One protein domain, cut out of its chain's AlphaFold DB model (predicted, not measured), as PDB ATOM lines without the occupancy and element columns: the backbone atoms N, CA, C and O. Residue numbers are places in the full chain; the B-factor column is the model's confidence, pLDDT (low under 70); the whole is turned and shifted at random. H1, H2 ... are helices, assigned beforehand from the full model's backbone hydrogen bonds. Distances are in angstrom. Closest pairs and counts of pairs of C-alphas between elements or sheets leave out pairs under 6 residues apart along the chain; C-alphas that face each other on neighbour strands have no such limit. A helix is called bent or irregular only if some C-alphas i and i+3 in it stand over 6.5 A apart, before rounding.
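This is residues 4 to 132 of the 141 residues of an uncharacterized protein of Rhizophagus clarus (UniProt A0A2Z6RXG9). The model shows a loose group of four helices, with H1, H3 and H4 roughly side by side and H2 crossing near the ends of H1 and H3, and, far from it, a small head made of H6 and H7. From H4 a long loop leads out, with residues 85 to 90 sticking out, to the short helix H5, and a long link runs on to the head. The printed part has 129 residues with seven named helices, H1 to H7 in order along the chain, and no named strand: the class is all helix. The whole is loose, with a radius of gyration of the C-alphas of 18.2 A, and flat, spanning 55 by 42 by 20 A.

Begin at H1, residues 4 to 17, which touches H2, residues 30 to 40. Look for their closest C-alphas at Gly 14 and Thr 39, 6.1 A apart; the two run opposite ways at a steep tilt of 69 degrees, only just short of about perpendicular. H2 also touches H3, residues 54 to 67, which touches H2 with residues 66 to 67 alone. The closest C-alphas there are those of Arg 37 and Leu 67, 5.3 A apart, and the lines are only just about perpendicular, at 71 degrees. H1 and H3 are close but not clearly touching, and run the same way at a shallow tilt of 29 degrees; their closest C-alphas, of Ile 4 and Glu 56, are 7.0 A apart. After a tight link comes H4, residues 70 to 82, close to H3 but not clearly touching it; they run opposite ways at a shallow tilt of 17 degrees, and the closest C-alphas, of Ser 54 and Phe 80, are 5.6 A apart. H5, residues 100 to 105, is apart from H4 and from H6, residues 117 to 120. H6 is close to H7, residues 124 to 131, but not clearly touching it, with the closest C-alphas, of Asp 120 and Arg 126, 7.4 A apart. Every O i to N i+4 pair is within hydrogen-bond range in H1, H2, H4, H5 and H7, against 5 of 10 in H3; H6 is too short for such a pair, and its one O i to N i+3 pair is not within range.

Find C-alpha 4 at (-37.760, 31.860, 7.260); from there H1 runs 20.2 A to C-alpha 17. H2 is 15.4 A long, H3 18.4 A and H4 18.0 A. H3 is irregular: C-alphas 63 and 66 are 8.2 A apart. H5 begins at C-alpha 100, (-38.439, 45.602, 17.489), and H7 ends at C-alpha 131, (-21.836, 24.992, 24.308).

The two C-alphas farthest apart, of Ser 87 and Lys 125, are 55.6 A apart. The printed part has no cut. The links H1 to H2, H2 to H3, H4 to H5 and H5 to H6 are long. Residues 83 to 109 have pLDDT under 70; the mean of the printed part is 82.1.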
ATOM      1  N   ILE A   4     -37.744  32.892   8.298       91.62
ATOM      2  CA  ILE A   4     -37.760  31.860   7.260       91.62
ATOM      3  C   ILE A   4     -36.520  30.958   7.304       91.62
ATOM      4  O   ILE A   4     -36.626  29.756   7.077       91.62
ATOM      5  N   GLU A   5     -35.355  31.512   7.650       91.50
ATOM      6  CA  GLU A   5     -34.117  30.740   7.755       91.50
ATOM      7  C   GLU A   5     -34.227  29.757   8.923       91.50
ATOM      8  O   GLU A   5     -33.828  28.605   8.783       91.50
ATOM      9  N   VAL A   6     -34.824  30.169  10.046       90.81
ATOM     10  CA  VAL A   6     -35.075  29.286  11.197       90.81
ATOM     11  C   VAL A   6     -35.953  28.109  10.774       90.81
ATOM     12  O   VAL A   6     -35.579  26.961  11.005       90.81
ATOM     13  N   TRP A   7     -37.070  28.374  10.087       94.56
ATOM     14  CA  TRP A   7     -37.961  27.328   9.575       94.56
ATOM     15  C   TRP A   7     -37.241  26.339   8.645       94.56
ATOM     16  O   TRP A   7     -37.346  25.125   8.825       94.56
ATOM     17  N   GLU A   8     -36.462  26.836   7.682       94.31
ATOM     18  CA  GLU A   8     -35.716  25.978   6.756       94.31
ATOM     19  C   GLU A   8     -34.660  25.121   7.469       94.31
ATOM     20  O   GLU A   8     -34.464  23.963   7.101       94.31
ATOM     21  N   HIS A   9     -33.999  25.644   8.505       92.56
ATOM     22  CA  HIS A   9     -33.043  24.869   9.301       92.56
ATOM     23  C   HIS A   9     -33.733  23.809  10.160       92.56
ATOM     24  O   HIS A   9     -33.239  22.686  10.228       92.56
ATOM     25  N   VAL A  10     -34.885  24.128  10.759       93.50
ATOM     26  CA  VAL A  10     -35.704  23.153  11.496       93.50
ATOM     27  C   VAL A  10     -36.109  21.997  10.576       93.50
ATOM     28  O   VAL A  10     -35.922  20.838  10.943       93.50
ATOM     29  N   LEU A  11     -36.569  22.287   9.354       94.31
ATOM     30  CA  LEU A  11     -36.896  21.259   8.359       94.31
ATOM     31  C   LEU A  11     -35.678  20.419   7.953       94.31
ATOM     32  O   LEU A  11     -35.758  19.191   7.942       94.31
ATOM     33  N   LYS A  12     -34.546  21.061   7.638       93.81
ATOM     34  CA  LYS A  12     -33.299  20.359   7.286       93.81
ATOM     35  C   LYS A  12     -32.832  19.439   8.413       93.81
ATOM     36  O   LYS A  12     -32.443  18.306   8.147       93.81
ATOM     37  N   TRP A  13     -32.893  19.906   9.659       94.38
ATOM     38  CA  TRP A  13     -32.545  19.103  10.826       94.38
ATOM     39  C   TRP A  13     -33.491  17.907  10.983       94.38
ATOM     40  O   TRP A  13     -33.014  16.786  11.141       94.38
ATOM     41  N   GLY A  14     -34.807  18.107  10.850       94.88
ATOM     42  CA  GLY A  14     -35.785  17.017  10.907       94.88
ATOM     43  C   GLY A  14     -35.569  15.947   9.835       94.88
ATOM     44  O   GLY A  14     -35.655  14.758  10.127       94.88
ATOM     45  N   LEU A  15     -35.226  16.350   8.608       94.44
ATOM     46  CA  LEU A  15     -34.869  15.431   7.520       94.44
ATOM     47  C   LEU A  15     -33.584  14.655   7.819       94.44
ATOM     48  O   LEU A  15     -33.524  13.454   7.582       94.44
ATOM     49  N   ALA A  16     -32.575  15.311   8.395       93.94
ATOM     50  CA  ALA A  16     -31.331  14.651   8.785       93.94
ATOM     51  C   ALA A  16     -31.534  13.599   9.893       93.94
ATOM     52  O   ALA A  16     -30.819  12.600   9.912       93.94
ATOM     53  N   GLN A  17     -32.513  13.789  10.787       93.94
ATOM     54  CA  GLN A  17     -32.893  12.775  11.782       93.94
ATOM     55  C   GLN A  17     -33.675  11.596  11.177       93.94
ATOM     56  O   GLN A  17     -33.738  10.533  11.787       93.94
ATOM     57  N   ASN A  18     -34.259  11.762   9.985       93.94
ATOM     58  CA  ASN A  18     -35.129  10.775   9.341       93.94
ATOM     59  C   ASN A  18     -34.658  10.480   7.904       93.94
ATOM     60  O   ASN A  18     -35.315  10.890   6.944       93.94
ATOM     61  N   PRO A  19     -33.535   9.757   7.724       91.38
ATOM     62  CA  PRO A  19     -32.863   9.615   6.428       91.38
ATOM     63  C   PRO A  19     -33.675   8.865   5.360       91.38
ATOM     64  O   PRO A  19     -33.325   8.909   4.184       91.38
ATOM     65  N   THR A  20     -34.751   8.174   5.740       90.62
ATOM     66  CA  THR A  20     -35.665   7.495   4.809       90.62
ATOM     67  C   THR A  20     -36.678   8.441   4.165       90.62
ATOM     68  O   THR A  20     -37.316   8.062   3.184       90.62
ATOM     69  N   LEU A  21     -36.853   9.655   4.699       92.56
ATOM     70  CA  LEU A  21     -37.799  10.630   4.170       92.56
ATOM     71  C   LEU A  21     -37.210  11.368   2.968       92.56
ATOM     72  O   LEU A  21     -36.165  12.013   3.048       92.56
ATOM     73  N   ILE A  22     -37.936  11.332   1.854       89.12
ATOM     74  CA  ILE A  22     -37.620  12.132   0.668       89.12
ATOM     75  C   ILE A  22     -37.892  13.607   1.001       89.12
ATOM     76  O   ILE A  22     -38.932  13.900   1.579       89.12
ATOM     77  N   PRO A  23     -37.038  14.575   0.637       87.31
ATOM     78  CA  PRO A  23     -37.245  15.994   0.944       87.31
ATOM     79  C   PRO A  23     -38.302  16.666   0.038       87.31
ATOM     80  O   PRO A  23     -38.083  17.756  -0.485       87.31
ATOM     81  N   ASP A  24     -39.456  16.019  -0.153       90.00
ATOM     82  CA  ASP A  24     -40.618  16.558  -0.861       90.00
ATOM     83  C   ASP A  24     -41.919  16.233  -0.099       90.00
ATOM     84  O   ASP A  24     -42.390  15.093  -0.151       90.00
ATOM     85  N   PRO A  25     -42.560  17.218   0.558       88.69
ATOM     86  CA  PRO A  25     -43.772  16.988   1.342       88.69
ATOM     87  C   PRO A  25     -44.974  16.535   0.507       88.69
ATOM     88  O   PRO A  25     -45.933  16.007   1.067       88.69
ATOM     89  N   LYS A  26     -44.960  16.717  -0.823       89.56
ATOM     90  CA  LYS A  26     -46.025  16.191  -1.694       89.56
ATOM     91  C   LYS A  26     -45.980  14.668  -1.806       89.56
ATOM     92  O   LYS A  26     -47.015  14.057  -2.051       89.56
ATOM     93  N   SER A  27     -44.798  14.079  -1.628       91.94
ATOM     94  CA  SER A  27     -44.578  12.633  -1.704       91.94
ATOM     95  C   SER A  27     -44.856  11.900  -0.388       91.94
ATOM     96  O   SER A  27     -44.903  10.674  -0.371       91.94
ATOM     97  N   TRP A  28     -45.053  12.631   0.713       94.25
ATOM     98  CA  TRP A  28     -45.159  12.050   2.049       94.25
ATOM     99  C   TRP A  28     -46.511  11.395   2.314       94.25
ATOM    100  O   TRP A  28     -47.580  12.002   2.160       94.25
ATOM    101  N   SER A  29     -46.444  10.166   2.815       94.31
ATOM    102  CA  SER A  29     -47.571   9.451   3.393       94.31
ATOM    103  C   SER A  29     -47.984  10.044   4.746       94.31
ATOM    104  O   SER A  29     -47.305  10.885   5.337       94.31
ATOM    105  N   VAL A  30     -49.125   9.595   5.274       92.75
ATOM    106  CA  VAL A  30     -49.585   9.999   6.614       92.75
ATOM    107  C   VAL A  30     -48.574   9.603   7.698       92.75
ATOM    108  O   VAL A  30     -48.366  10.376   8.634       92.75
ATOM    109  N   GLU A  31     -47.917   8.447   7.559       94.56
ATOM    110  CA  GLU A  31     -46.920   7.995   8.534       94.56
ATOM    111  C   GLU A  31     -45.626   8.818   8.437       94.56
ATOM    112  O   GLU A  31     -45.077   9.198   9.467       94.56
ATOM    113  N   ASP A  32     -45.208   9.216   7.232       95.56
ATOM    114  CA  ASP A  32     -44.051  10.106   7.038       95.56
ATOM    115  C   ASP A  32     -44.253  11.456   7.741       95.56
ATOM    116  O   ASP A  32     -43.381  11.942   8.468       95.56
ATOM    117  N   PHE A  33     -45.449  12.044   7.597       94.75
ATOM    118  CA  PHE A  33     -45.808  13.274   8.308       94.75
ATOM    119  C   PHE A  33     -45.798  13.093   9.826       94.75
ATOM    120  O   PHE A  33     -45.402  14.009  10.548       94.75
ATOM    121  N   LYS A  34     -46.224  11.932  10.327       94.38
ATOM    122  CA  LYS A  34     -46.231  11.626  11.759       94.38
ATOM    123  C   LYS A  34     -44.812  11.480  12.310       94.38
ATOM    124  O   LYS A  34     -44.514  12.071  13.348       94.38
ATOM    125  N   ILE A  35     -43.927  10.778  11.600       95.56
ATOM    126  CA  ILE A  35     -42.502  10.655  11.941       95.56
ATOM    127  C   ILE A  35     -41.852  12.043  12.013       95.56
ATOM    128  O   ILE A  35     -41.243  12.403  13.028       95.56
ATOM    129  N   MET A  36     -42.047  12.863  10.977       96.12
ATOM    130  CA  MET A  36     -41.489  14.214  10.946       96.12
ATOM    131  C   MET A  36     -42.075  15.102  12.052       96.12
ATOM    132  O   MET A  36     -41.331  15.803  12.737       96.12
ATOM    133  N   ARG A  37     -43.394  15.065  12.284       93.75
ATOM    134  CA  ARG A  37     -44.036  15.851  13.351       93.75
ATOM    135  C   ARG A  37     -43.470  15.486  14.723       93.75
ATOM    136  O   ARG A  37     -43.153  16.391  15.489       93.75
ATOM    137  N   ASN A  38     -43.318  14.196  15.018       94.31
ATOM    138  CA  ASN A  38     -42.752  13.729  16.285       94.31
ATOM    139  C   ASN A  38     -41.305  14.202  16.460       94.31
ATOM    140  O   ASN A  38     -40.927  14.645  17.540       94.31
ATOM    141  N   THR A  39     -40.518  14.175  15.384       95.62
ATOM    142  CA  THR A  39     -39.136  14.675  15.384       95.62
ATOM    143  C   THR A  39     -39.082  16.170  15.698       95.62
ATOM    144  O   THR A  39     -38.271  16.616  16.506       95.62
ATOM    145  N   LEU A  40     -39.970  16.956  15.088       94.12
ATOM    146  CA  LEU A  40     -39.970  18.414  15.205       94.12
ATOM    147  C   LEU A  40     -40.807  18.949  16.374       94.12
ATOM    148  O   LEU A  40     -40.881  20.165  16.544       94.12
ATOM    149  N   GLN A  41     -41.430  18.097  17.192       91.50
ATOM    150  CA  GLN A  41     -42.442  18.509  18.177       91.50
ATOM    151  C   GLN A  41     -41.965  19.588  19.164       91.50
ATOM    152  O   GLN A  41     -42.746  20.447  19.560       91.50
ATOM    153  N   HIS A  42     -40.678  19.579  19.531       87.25
ATOM    154  CA  HIS A  42     -40.088  20.567  20.441       87.25
ATOM    155  C   HIS A  42     -39.560  21.813  19.718       87.25
ATOM    156  O   HIS A  42     -39.377  22.853  20.344       87.25
ATOM    157  N   CYS A  43     -39.337  21.723  18.406       89.19
ATOM    158  CA  CYS A  43     -38.838  22.820  17.582       89.19
ATOM    159  C   CYS A  43     -39.973  23.637  16.955       89.19
ATOM    160  O   CYS A  43     -39.839  24.847  16.827       89.19
ATOM    161  N   LEU A  44     -41.095  23.007  16.584       89.88
ATOM    162  CA  LEU A  44     -42.239  23.685  15.958       89.88
ATOM    163  C   LEU A  44     -42.784  24.863  16.787       89.88
ATOM    164  O   LEU A  44     -43.011  25.917  16.194       89.88
ATOM    165  N   PRO A  45     -42.943  24.760  18.124       87.75
ATOM    166  CA  PRO A  45     -43.385  25.890  18.944       87.75
ATOM    167  C   PRO A  45     -42.384  27.051  18.986       87.75
ATOM    168  O   PRO A  45     -42.735  28.150  19.407       87.75
ATOM    169  N   LEU A  46     -41.135  26.813  18.570       86.00
ATOM    170  CA  LEU A  46     -40.076  27.814  18.530       86.00
ATOM    171  C   LEU A  46     -40.005  28.549  17.183       86.00
ATOM    172  O   LEU A  46     -39.116  29.370  17.012       86.00
ATOM    173  N   VAL A  47     -40.883  28.267  16.217       90.00
ATOM    174  CA  VAL A  47     -40.910  28.974  14.925       90.00
ATOM    175  C   VAL A  47     -42.016  30.026  14.941       90.00
ATOM    176  O   VAL A  47     -43.192  29.720  15.137       90.00
ATOM    177  N   ARG A  48     -41.662  31.288  14.691       89.19
ATOM    178  CA  ARG A  48     -42.595  32.425  14.683       89.19
ATOM    179  C   ARG A  48     -43.256  32.591  13.323       89.19
ATOM    180  O   ARG A  48     -42.989  33.546  12.596       89.19
ATOM    181  N   PHE A  49     -44.153  31.680  12.972       90.38
ATOM    182  CA  PHE A  49     -44.800  31.682  11.656       90.38
ATOM    183  C   PHE A  49     -45.492  33.013  11.283       90.38
ATOM    184  O   PHE A  49     -45.469  33.387  10.116       90.38
ATOM    185  N   PHE A  50     -46.022  33.772  12.253       87.88
ATOM    186  CA  PHE A  50     -46.618  35.102  12.026       87.88
ATOM    187  C   PHE A  50     -45.609  36.195  11.625       87.88
ATOM    188  O   PHE A  50     -46.005  37.250  11.143       87.88
ATOM    189  N   CYS A  51     -44.306  35.967  11.817       87.38
ATOM    190  CA  CYS A  51     -43.248  36.883  11.381       87.38
ATOM    191  C   CYS A  51     -42.799  36.643   9.930       87.38
ATOM    192  O   CYS A  51     -41.898  37.337   9.454       87.38
ATOM    193  N   LEU A  52     -43.369  35.650   9.244       88.00
ATOM    194  CA  LEU A  52     -43.108  35.392   7.831       88.00
ATOM    195  C   LEU A  52     -43.907  36.358   6.953       88.00
ATOM    196  O   LEU A  52     -44.959  36.852   7.343       88.00
ATOM    197  N   SER A  53     -43.433  36.599   5.735       89.62
ATOM    198  CA  SER A  53     -44.249  37.224   4.692       89.62
ATOM    199  C   SER A  53     -45.287  36.242   4.133       89.62
ATOM    200  O   SER A  53     -45.068  35.028   4.132       89.62
ATOM    201  N   SER A  54     -46.382  36.757   3.559       88.31
ATOM    202  CA  SER A  54     -47.400  35.931   2.877       88.31
ATOM    203  C   SER A  54     -46.781  35.023   1.796       88.31
ATOM    204  O   SER A  54     -47.101  33.835   1.694       88.31
ATOM    205  N   LYS A  55     -45.785  35.533   1.051       90.75
ATOM    206  CA  LYS A  55     -45.030  34.752   0.057       90.75
ATOM    207  C   LYS A  55     -44.255  33.595   0.694       90.75
ATOM    208  O   LYS A  55     -44.318  32.477   0.188       90.75
ATOM    209  N   GLU A  56     -43.532  33.845   1.784       93.81
ATOM    210  CA  GLU A  56     -42.776  32.811   2.503       93.81
ATOM    211  C   GLU A  56     -43.709  31.756   3.100       93.81
ATOM    212  O   GLU A  56     -43.479  30.563   2.905       93.81
ATOM    213  N   PHE A  57     -44.800  32.169   3.748       93.62
ATOM    214  CA  PHE A  57     -45.815  31.250   4.255       93.62
ATOM    215  C   PHE A  57     -46.367  30.354   3.136       93.62
ATOM    216  O   PHE A  57     -46.298  29.124   3.228       93.62
ATOM    217  N   SER A  58     -46.834  30.956   2.041       92.94
ATOM    218  CA  SER A  58     -47.449  30.244   0.917       92.94
ATOM    219  C   SER A  58     -46.487  29.267   0.230       92.94
ATOM    220  O   SER A  58     -46.867  28.142  -0.094       92.94
ATOM    221  N   GLN A  59     -45.226  29.663   0.034       93.56
ATOM    222  CA  GLN A  59     -44.254  28.858  -0.711       93.56
ATOM    223  C   GLN A  59     -43.513  27.830   0.151       93.56
ATOM    224  O   GLN A  59     -43.123  26.783  -0.364       93.56
ATOM    225  N   LYS A  60     -43.275  28.122   1.436       94.19
ATOM    226  CA  LYS A  60     -42.336  27.357   2.277       94.19
ATOM    227  C   LYS A  60     -42.987  26.679   3.475       94.19
ATOM    228  O   LYS A  60     -42.480  25.646   3.906       94.19
ATOM    229  N   VAL A  61     -44.086  27.213   4.007       94.69
ATOM    230  CA  VAL A  61     -44.787  26.631   5.169       94.69
ATOM    231  C   VAL A  61     -45.983  25.803   4.721       94.69
ATOM    232  O   VAL A  61     -46.125  24.653   5.128       94.69
ATOM    233  N   ARG A  62     -46.808  26.349   3.821       93.88
ATOM    234  CA  ARG A  62     -48.036  25.716   3.324       93.88
ATOM    235  C   ARG A  62     -47.849  24.284   2.795       93.88
ATOM    236  O   ARG A  62     -48.691  23.444   3.117       93.88
ATOM    237  N   PRO A  63     -46.769  23.936   2.059       94.31
ATOM    238  CA  PRO A  63     -46.541  22.551   1.634       94.31
ATOM    239  C   PRO A  63     -46.463  21.551   2.799       94.31
ATOM    240  O   PRO A  63     -46.806  20.385   2.635       94.31
ATOM    241  N   TYR A  64     -46.071  22.018   3.984       94.50
ATOM    242  CA  TYR A  64     -45.906  21.231   5.203       94.50
ATOM    243  C   TYR A  64     -47.051  21.426   6.209       94.50
ATOM    244  O   TYR A  64     -46.894  21.083   7.379       94.50
ATOM    245  N   GLN A  65     -48.212  21.940   5.783       93.19
ATOM    246  CA  GLN A  65     -49.359  22.246   6.660       93.19
ATOM    247  C   GLN A  65     -49.729  21.112   7.634       93.19
ATOM    248  O   GLN A  65     -50.082  21.371   8.779       93.19
ATOM    249  N   LYS A  66     -49.576  19.844   7.220       93.38
ATOM    250  CA  LYS A  66     -49.890  18.661   8.040       93.38
ATOM    251  C   LYS A  66     -48.977  18.494   9.265       93.38
ATOM    252  O   LYS A  66     -49.339  17.766  10.186       93.38
ATOM    253  N   LEU A  67     -47.813  19.150   9.294       93.94
ATOM    254  CA  LEU A  67     -46.928  19.165  10.465       93.94
ATOM    255  C   LEU A  67     -47.469  20.072  11.572       93.94
ATOM    256  O   LEU A  67     -47.300  19.767  12.753       93.94
ATOM    257  N   LEU A  68     -48.154  21.152  11.198       92.19
ATOM    258  CA  LEU A  68     -48.671  22.145  12.130       92.19
ATOM    259  C   LEU A  68     -49.919  21.635  12.847       92.19
ATOM    260  O   LEU A  68     -50.644  20.779  12.341       92.19
ATOM    261  N   ASN A  69     -50.165  22.151  14.048       90.25
ATOM    262  CA  ASN A  69     -51.456  21.970  14.701       90.25
ATOM    263  C   ASN A  69     -52.550  22.629  13.839       90.25
ATOM    264  O   ASN A  69     -52.323  23.704  13.288       90.25
ATOM    265  N   GLN A  70     -53.719  21.993  13.732       91.19
ATOM    266  CA  GLN A  70     -54.816  22.486  12.897       91.19
ATOM    267  C   GLN A  70     -55.241  23.908  13.281       91.19
ATOM    268  O   GLN A  70     -55.349  24.751  12.401       91.19
ATOM    269  N   GLN A  71     -55.386  24.200  14.578       90.56
ATOM    270  CA  GLN A  71     -55.752  25.536  15.054       90.56
ATOM    271  C   GLN A  71     -54.707  26.578  14.645       90.56
ATOM    272  O   GLN A  71     -55.052  27.603  14.070       90.56
ATOM    273  N   LEU A  72     -53.421  26.276  14.865       90.31
ATOM    274  CA  LEU A  72     -52.326  27.168  14.476       90.31
ATOM    275  C   LEU A  72     -52.335  27.446  12.968       90.31
ATOM    276  O   LEU A  72     -52.095  28.572  12.547       90.31
ATOM    277  N   TYR A  73     -52.581  26.426  12.148       93.69
ATOM    278  CA  TYR A  73     -52.604  26.597  10.702       93.69
ATOM    279  C   TYR A  73     -53.788  27.448  10.230       93.69
ATOM    280  O   TYR A  73     -53.588  28.313   9.380       93.69
ATOM    281  N   GLU A  74     -54.980  27.256  10.801       92.25
ATOM    282  CA  GLU A  74     -56.145  28.103  10.514       92.25
ATOM    283  C   GLU A  74     -55.906  29.559  10.938       92.25
ATOM    284  O   GLU A  74     -56.198  30.480  10.176       92.25
ATOM    285  N   ASP A  75     -55.289  29.785  12.103       90.94
ATOM    286  CA  ASP A  75     -54.942  31.133  12.568       90.94
ATOM    287  C   ASP A  75     -53.933  31.817  11.628       90.94
ATOM    288  O   ASP A  75     -54.064  33.005  11.317       90.94
ATOM    289  N   LEU A  76     -52.942  31.067  11.129       91.38
ATOM    290  CA  LEU A  76     -51.979  31.558  10.142       91.38
ATOM    291  C   LEU A  76     -52.649  31.857   8.799       91.38
ATOM    292  O   LEU A  76     -52.420  32.922   8.230       91.38
ATOM    293  N   LEU A  77     -53.485  30.944   8.300       92.19
ATOM    294  CA  LEU A  77     -54.253  31.150   7.073       92.19
ATOM    295  C   LEU A  77     -55.089  32.421   7.166       92.19
ATOM    296  O   LEU A  77     -55.015  33.259   6.272       92.19
ATOM    297  N   LYS A  78     -55.830  32.592   8.261       90.31
ATOM    298  CA  LYS A  78     -56.633  33.785   8.512       90.31
ATOM    299  C   LYS A  78     -55.774  35.048   8.483       90.31
ATOM    300  O   LYS A  78     -56.081  35.968   7.733       90.31
ATOM    301  N   PHE A  79     -54.668  35.066   9.226       87.75
ATOM    302  CA  PHE A  79     -53.753  36.207   9.276       87.75
ATOM    303  C   PHE A  79     -53.221  36.610   7.891       87.75
ATOM    304  O   PHE A  79     -53.213  37.795   7.562       87.75
ATOM    305  N   PHE A  80     -52.813  35.637   7.068       87.12
ATOM    306  CA  PHE A  80     -52.236  35.895   5.743       87.12
ATOM    307  C   PHE A  80     -53.264  36.112   4.623       87.12
ATOM    308  O   PHE A  80     -52.904  36.665   3.590       87.12
ATOM    309  N   LEU A  81     -54.515  35.673   4.791       84.38
ATOM    310  CA  LEU A  81     -55.599  35.914   3.830       84.38
ATOM    311  C   LEU A  81     -56.332  37.231   4.113       84.38
ATOM    312  O   LEU A  81     -56.717  37.939   3.186       84.38
ATOM    313  N   GLU A  82     -56.523  37.587   5.384       72.00
ATOM    314  CA  GLU A  82     -57.175  38.844   5.769       72.00
ATOM    315  C   GLU A  82     -56.278  40.063   5.522       72.00
ATOM    316  O   GLU A  82     -56.795  41.161   5.309       72.00
ATOM    317  N   SER A  83     -54.953  39.883   5.460       61.34
ATOM    318  CA  SER A  83     -54.018  40.961   5.116       61.34
ATOM    319  C   SER A  83     -54.183  41.495   3.689       61.34
ATOM    320  O   SER A  83     -53.814  42.640   3.445       61.34
ATOM    321  N   ASP A  84     -54.754  40.708   2.769       53.44
ATOM    322  CA  ASP A  84     -54.957  41.109   1.367       53.44
ATOM    323  C   ASP A  84     -56.312  41.818   1.135       53.44
ATOM    324  O   ASP A  84     -56.490  42.496   0.123       53.44
ATOM    325  N   ASN A  85     -57.259  41.713   2.079       47.34
ATOM    326  CA  ASN A  85     -58.606  42.303   1.979       47.34
ATOM    327  C   ASN A  85     -58.756  43.638   2.720       47.34
ATOM    328  O   ASN A  85     -59.699  44.391   2.467       47.34
ATOM    329  N   VAL A  86     -57.846  43.947   3.645       45.41
ATOM    330  CA  VAL A  86     -57.818  45.245   4.314       45.41
ATOM    331  C   VAL A  86     -57.000  46.178   3.437       45.41
ATOM    332  O   VAL A  86     -55.772  46.128   3.429       45.41
ATOM    333  N   SER A  87     -57.705  47.031   2.687       43.28
ATOM    334  CA  SER A  87     -57.118  48.211   2.058       43.28
ATOM    335  C   SER A  87     -56.137  48.869   3.026       43.28
ATOM    336  O   SER A  87     -56.357  48.911   4.238       43.28
ATOM    337  N   SER A  88     -55.036  49.356   2.472       45.25
ATOM    338  CA  SER A  88     -53.805  49.818   3.112       45.25
ATOM    339  C   SER A  88     -53.937  50.957   4.147       45.25
ATOM    340  O   SER A  88     -52.980  51.685   4.372       45.25
ATOM    341  N   GLN A  89     -55.096  51.154   4.775       38.72
ATOM    342  CA  GLN A  89     -55.412  52.267   5.666       38.72
ATOM    343  C   GLN A  89     -55.679  51.885   7.129       38.72
ATOM    344  O   GLN A  89     -55.798  52.788   7.946       38.72
ATOM    345  N   ASN A  90     -55.652  50.602   7.517       38.31
ATOM    346  CA  ASN A  90     -55.715  50.215   8.944       38.31
ATOM    347  C   ASN A  90     -54.482  49.458   9.465       38.31
ATOM    348  O   ASN A  90     -54.422  49.102  10.641       38.31
ATOM    349  N   ILE A  91     -53.450  49.283   8.633       46.62
ATOM    350  CA  ILE A  91     -52.135  48.788   9.076       46.62
ATOM    351  C   ILE A  91     -51.294  49.931   9.688       46.62
ATOM    352  O   ILE A  91     -50.420  49.681  10.519       46.62
ATOM    353  N   GLN A  92     -51.629  51.198   9.402       39.72
ATOM    354  CA  GLN A  92     -50.895  52.366   9.916       39.72
ATOM    355  C   GLN A  92     -50.953  52.506  11.453       39.72
ATOM    356  O   GLN A  92     -50.033  53.055  12.040       39.72
ATOM    357  N   HIS A  93     -51.949  51.934  12.145       38.34
ATOM    358  CA  HIS A  93     -52.003  51.972  13.619       38.34
ATOM    359  C   HIS A  93     -51.330  50.787  14.337       38.34
ATOM    360  O   HIS A  93     -51.352  50.727  15.567       38.34
ATOM    361  N   LYS A  94     -50.684  49.862  13.612       39.25
ATOM    362  CA  LYS A  94     -49.798  48.837  14.209       39.25
ATOM    363  C   LYS A  94     -48.407  48.754  13.571       39.25
ATOM    364  O   LYS A  94     -47.578  47.998  14.067       39.25
ATOM    365  N   ALA A  95     -48.134  49.547  12.535       39.00
ATOM    366  CA  ALA A  95     -46.822  49.639  11.893       39.00
ATOM    367  C   ALA A  95     -45.926  50.776  12.429       39.00
ATOM    368  O   ALA A  95     -44.773  50.851  12.024       39.00
ATOM    369  N   ASP A  96     -46.401  51.590  13.381       37.53
ATOM    370  CA  ASP A  96     -45.613  52.654  14.034       37.53
ATOM    371  C   ASP A  96     -45.394  52.400  15.542       37.53
ATOM    372  O   ASP A  96     -45.349  53.312  16.363       37.53
ATOM    373  N   ILE A  97     -45.214  51.135  15.933       41.81
ATOM    374  CA  ILE A  97     -44.562  50.789  17.204       41.81
ATOM    375  C   ILE A  97     -43.285  50.051  16.840       41.81
ATOM    376  O   ILE A  97     -43.289  48.826  16.783       41.81
ATOM    377  N   ASN A  98     -42.238  50.831  16.542       41.69
ATOM    378  CA  ASN A  98     -40.822  50.454  16.538       41.69
ATOM    379  C   ASN A  98     -40.624  48.946  16.297       41.69
ATOM    380  O   ASN A  98     -40.658  48.213  17.274       41.69
ATOM    381  N   ASP A  99     -40.477  48.496  15.042       49.31
ATOM    382  CA  ASP A  99     -40.435  47.098  14.525       49.31
ATOM    383  C   ASP A  99     -39.791  46.023  15.448       49.31
ATOM    384  O   ASP A  99     -40.105  44.837  15.373       49.31
ATOM    385  N   ASN A 100     -38.947  46.428  16.393       47.56
ATOM    386  CA  ASN A 100     -38.439  45.602  17.489       47.56
ATOM    387  C   ASN A 100     -39.497  45.204  18.544       47.56
ATOM    388  O   ASN A 100     -39.523  44.053  18.953       47.56
ATOM    389  N   ASN A 101     -40.401  46.098  18.944       41.22
ATOM    390  CA  ASN A 101     -41.363  45.898  20.035       41.22
ATOM    391  C   ASN A 101     -42.496  44.928  19.668       41.22
ATOM    392  O   ASN A 101     -42.880  44.101  20.491       41.22
ATOM    393  N   PHE A 102     -43.022  44.992  18.436       45.06
ATOM    394  CA  PHE A 102     -44.021  44.018  17.970       45.06
ATOM    395  C   PHE A 102     -43.379  42.637  17.786       45.06
ATOM    396  O   PHE A 102     -43.949  41.632  18.182       45.06
ATOM    397  N   LYS A 103     -42.146  42.558  17.270       49.50
ATOM    398  CA  LYS A 103     -41.411  41.283  17.191       49.50
ATOM    399  C   LYS A 103     -41.049  40.713  18.566       49.50
ATOM    400  O   LYS A 103     -40.940  39.495  18.683       49.50
ATOM    401  N   GLU A 104     -40.857  41.561  19.575       50.53
ATOM    402  CA  GLU A 104     -40.493  41.166  20.940       50.53
ATOM    403  C   GLU A 104     -41.689  40.662  21.757       50.53
ATOM    404  O   GLU A 104     -41.541  39.693  22.496       50.53
ATOM    405  N   SER A 105     -42.893  41.211  21.558       49.50
ATOM    406  CA  SER A 105     -44.099  40.736  22.256       49.50
ATOM    407  C   SER A 105     -44.570  39.342  21.813       49.50
ATOM    408  O   SER A 105     -45.202  38.639  22.601       49.50
ATOM    409  N   TYR A 106     -44.238  38.917  20.588       58.09
ATOM    410  CA  TYR A 106     -44.539  37.575  20.065       58.09
ATOM    411  C   TYR A 106     -43.356  36.605  20.130       58.09
ATOM    412  O   TYR A 106     -43.444  35.520  19.558       58.09
ATOM    413  N   LEU A 107     -42.238  36.963  20.770       58.88
ATOM    414  CA  LEU A 107     -41.114  36.047  20.965       58.88
ATOM    415  C   LEU A 107     -41.397  35.158  22.188       58.88
ATOM    416  O   LEU A 107     -41.272  35.635  23.315       58.88
ATOM    417  N   PRO A 108     -41.713  33.854  22.025       64.62
ATOM    418  CA  PRO A 108     -41.915  32.973  23.175       64.62
ATOM    419  C   PRO A 108     -40.591  32.619  23.874       64.62
ATOM    420  O   PRO A 108     -40.581  31.924  24.887       64.62
ATOM    421  N   TYR A 109     -39.459  33.075  23.332       68.75
ATOM    422  CA  TYR A 109     -38.119  32.780  23.814       68.75
ATOM    423  C   TYR A 109     -37.169  33.953  23.555       68.75
ATOM    424  O   TYR A 109     -37.311  34.719  22.602       68.75
ATOM    425  N   LYS A 110     -36.134  34.057  24.391       75.69
ATOM    426  CA  LYS A 110     -35.042  35.021  24.240       75.69
ATOM    427  C   LYS A 110     -33.766  34.278  23.868       75.69
ATOM    428  O   LYS A 110     -33.292  33.443  24.636       75.69
ATOM    429  N   PHE A 111     -33.184  34.595  22.712       80.00
ATOM    430  CA  PHE A 111     -31.900  34.013  22.332       80.00
ATOM    431  C   PHE A 111     -30.760  34.615  23.152       80.00
ATOM    432  O   PHE A 111     -30.632  35.835  23.284       80.00
ATOM    433  N   LYS A 112     -29.888  33.742  23.658       86.94
ATOM    434  CA  LYS A 112     -28.617  34.113  24.279       86.94
ATOM    435  C   LYS A 112     -27.486  33.573  23.414       86.94
ATOM    436  O   LYS A 112     -27.362  32.366  23.244       86.94
ATOM    437  N   LEU A 113     -26.654  34.467  22.884       89.44
ATOM    438  CA  LEU A 113     -25.479  34.080  22.107       89.44
ATOM    439  C   LEU A 113     -24.464  33.365  23.011       89.44
ATOM    440  O   LEU A 113     -23.913  33.989  23.919       89.44
ATOM    441  N   LEU A 114     -24.213  32.081  22.742       92.44
ATOM    442  CA  LEU A 114     -23.235  31.271  23.476       92.44
ATOM    443  C   LEU A 114     -21.825  31.408  22.897       92.44
ATOM    444  O   LEU A 114     -20.892  31.704  23.636       92.44
ATOM    445  N   LEU A 115     -21.690  31.266  21.576       91.12
ATOM    446  CA  LEU A 115     -20.418  31.307  20.858       91.12
ATOM    447  C   LEU A 115     -20.574  32.089  19.549       91.12
ATOM    448  O   LEU A 115     -21.546  31.903  18.818       91.12
ATOM    449  N   ARG A 116     -19.598  32.938  19.229       91.12
ATOM    450  CA  ARG A 116     -19.445  33.594  17.926       91.12
ATOM    451  C   ARG A 116     -17.981  33.543  17.524       91.12
ATOM    452  O   ARG A 116     -17.164  34.201  18.155       91.12
ATOM    453  N   GLY A 117     -17.643  32.831  16.452       87.69
ATOM    454  CA  GLY A 117     -16.240  32.549  16.129       87.69
ATOM    455  C   GLY A 117     -15.350  33.781  15.914       87.69
ATOM    456  O   GLY A 117     -14.201  33.771  16.340       87.69
ATOM    457  N   CYS A 118     -15.874  34.891  15.379       88.69
ATOM    458  CA  CYS A 118     -15.093  36.135  15.264       88.69
ATOM    459  C   CYS A 118     -14.821  36.840  16.609       88.69
ATOM    460  O   CYS A 118     -13.966  37.714  16.666       88.69
ATOM    461  N   ARG A 119     -15.567  36.509  17.672       91.44
ATOM    462  CA  ARG A 119     -15.412  37.072  19.026       91.44
ATOM    463  C   ARG A 119     -14.674  36.106  19.949       91.44
ATOM    464  O   ARG A 119     -13.808  36.521  20.705       91.44
ATOM    465  N   ASP A 120     -15.054  34.838  19.895       92.19
ATOM    466  CA  ASP A 120     -14.659  33.821  20.866       92.19
ATOM    467  C   ASP A 120     -13.587  32.863  20.307       92.19
ATOM    468  O   ASP A 120     -12.969  32.134  21.076       92.19
ATOM    469  N   GLY A 121     -13.336  32.880  18.992       90.75
ATOM    470  CA  GLY A 121     -12.455  31.945  18.291       90.75
ATOM    471  C   GLY A 121     -13.183  30.697  17.770       90.75
ATOM    472  O   GLY A 121     -14.278  30.360  18.215       90.75
ATOM    473  N   PHE A 122     -12.563  30.004  16.810       87.25
ATOM    474  CA  PHE A 122     -13.114  28.816  16.133       87.25
ATOM    475  C   PHE A 122     -12.473  27.492  16.594       87.25
ATOM    476  O   PHE A 122     -12.462  26.510  15.855       87.25
ATOM    477  N   THR A 123     -11.897  27.436  17.798       92.25
ATOM    478  CA  THR A 123     -11.264  26.197  18.274       92.25
ATOM    479  C   THR A 123     -12.313  25.216  18.819       92.25
ATOM    480  O   THR A 123     -13.204  25.639  19.563       92.25
ATOM    481  N   PRO A 124     -12.204  23.900  18.536       92.00
ATOM    482  CA  PRO A 124     -13.113  22.894  19.096       92.00
ATOM    483  C   PRO A 124     -13.178  22.941  20.625       92.00
ATOM    484  O   PRO A 124     -14.254  22.873  21.211       92.00
ATOM    485  N   LYS A 125     -12.027  23.165  21.277       95.25
ATOM    486  CA  LYS A 125     -11.940  23.358  22.729       95.25
ATOM    487  C   LYS A 125     -12.883  24.465  23.209       95.25
ATOM    488  O   LYS A 125     -13.621  24.266  24.168       95.25
ATOM    489  N   ARG A 126     -12.896  25.613  22.521       92.56
ATOM    490  CA  ARG A 126     -13.738  26.747  22.905       92.56
ATOM    491  C   ARG A 126     -15.225  26.474  22.706       92.56
ATOM    492  O   ARG A 126     -16.032  26.926  23.515       92.56
ATOM    493  N   PHE A 127     -15.577  25.739  21.653       91.25
ATOM    494  CA  PHE A 127     -16.953  25.301  21.429       91.25
ATOM    495  C   PHE A 127     -17.445  24.440  22.595       91.25
ATOM    496  O   PHE A 127     -18.454  24.781  23.206       91.25
ATOM    497  N   HIS A 128     -16.697  23.397  22.955       92.56
ATOM    498  CA  HIS A 128     -17.074  22.498  24.046       92.56
ATOM    499  C   HIS A 128     -17.183  23.226  25.393       92.56
ATOM    500  O   HIS A 128     -18.168  23.063  26.109       92.56
ATOM    501  N   GLU A 129     -16.253  24.137  25.700       94.00
ATOM    502  CA  GLU A 129     -16.309  24.965  26.917       94.00
ATOM    503  C   GLU A 129     -17.590  25.813  27.041       94.00
ATOM    504  O   GLU A 129     -18.081  26.032  28.151       94.00
ATOM    505  N   LEU A 130     -18.113  26.340  25.929       92.38
ATOM    506  CA  LEU A 130     -19.233  27.288  25.938       92.38
ATOM    507  C   LEU A 130     -20.595  26.641  25.661       92.38
ATOM    508  O   LEU A 130     -21.615  27.136  26.154       92.38
ATOM    509  N   CYS A 131     -20.617  25.560  24.881       90.62
ATOM    510  CA  CYS A 131     -21.836  24.992  24.308       90.62
ATOM    511  C   CYS A 131     -22.217  23.621  24.881       90.62
ATOM    512  O   CYS A 131     -23.396  23.266  24.806       90.62
ATOM    513  N   ASP A 132     -21.287  22.857  25.461       91.38
ATOM    514  CA  ASP A 132     -21.620  21.525  25.973       91.38
ATOM    515  C   ASP A 132     -22.681  21.602  27.080       91.38
ATOM    516  O   ASP A 132     -22.699  22.507  27.923       91.38
TER     517      ASP A 132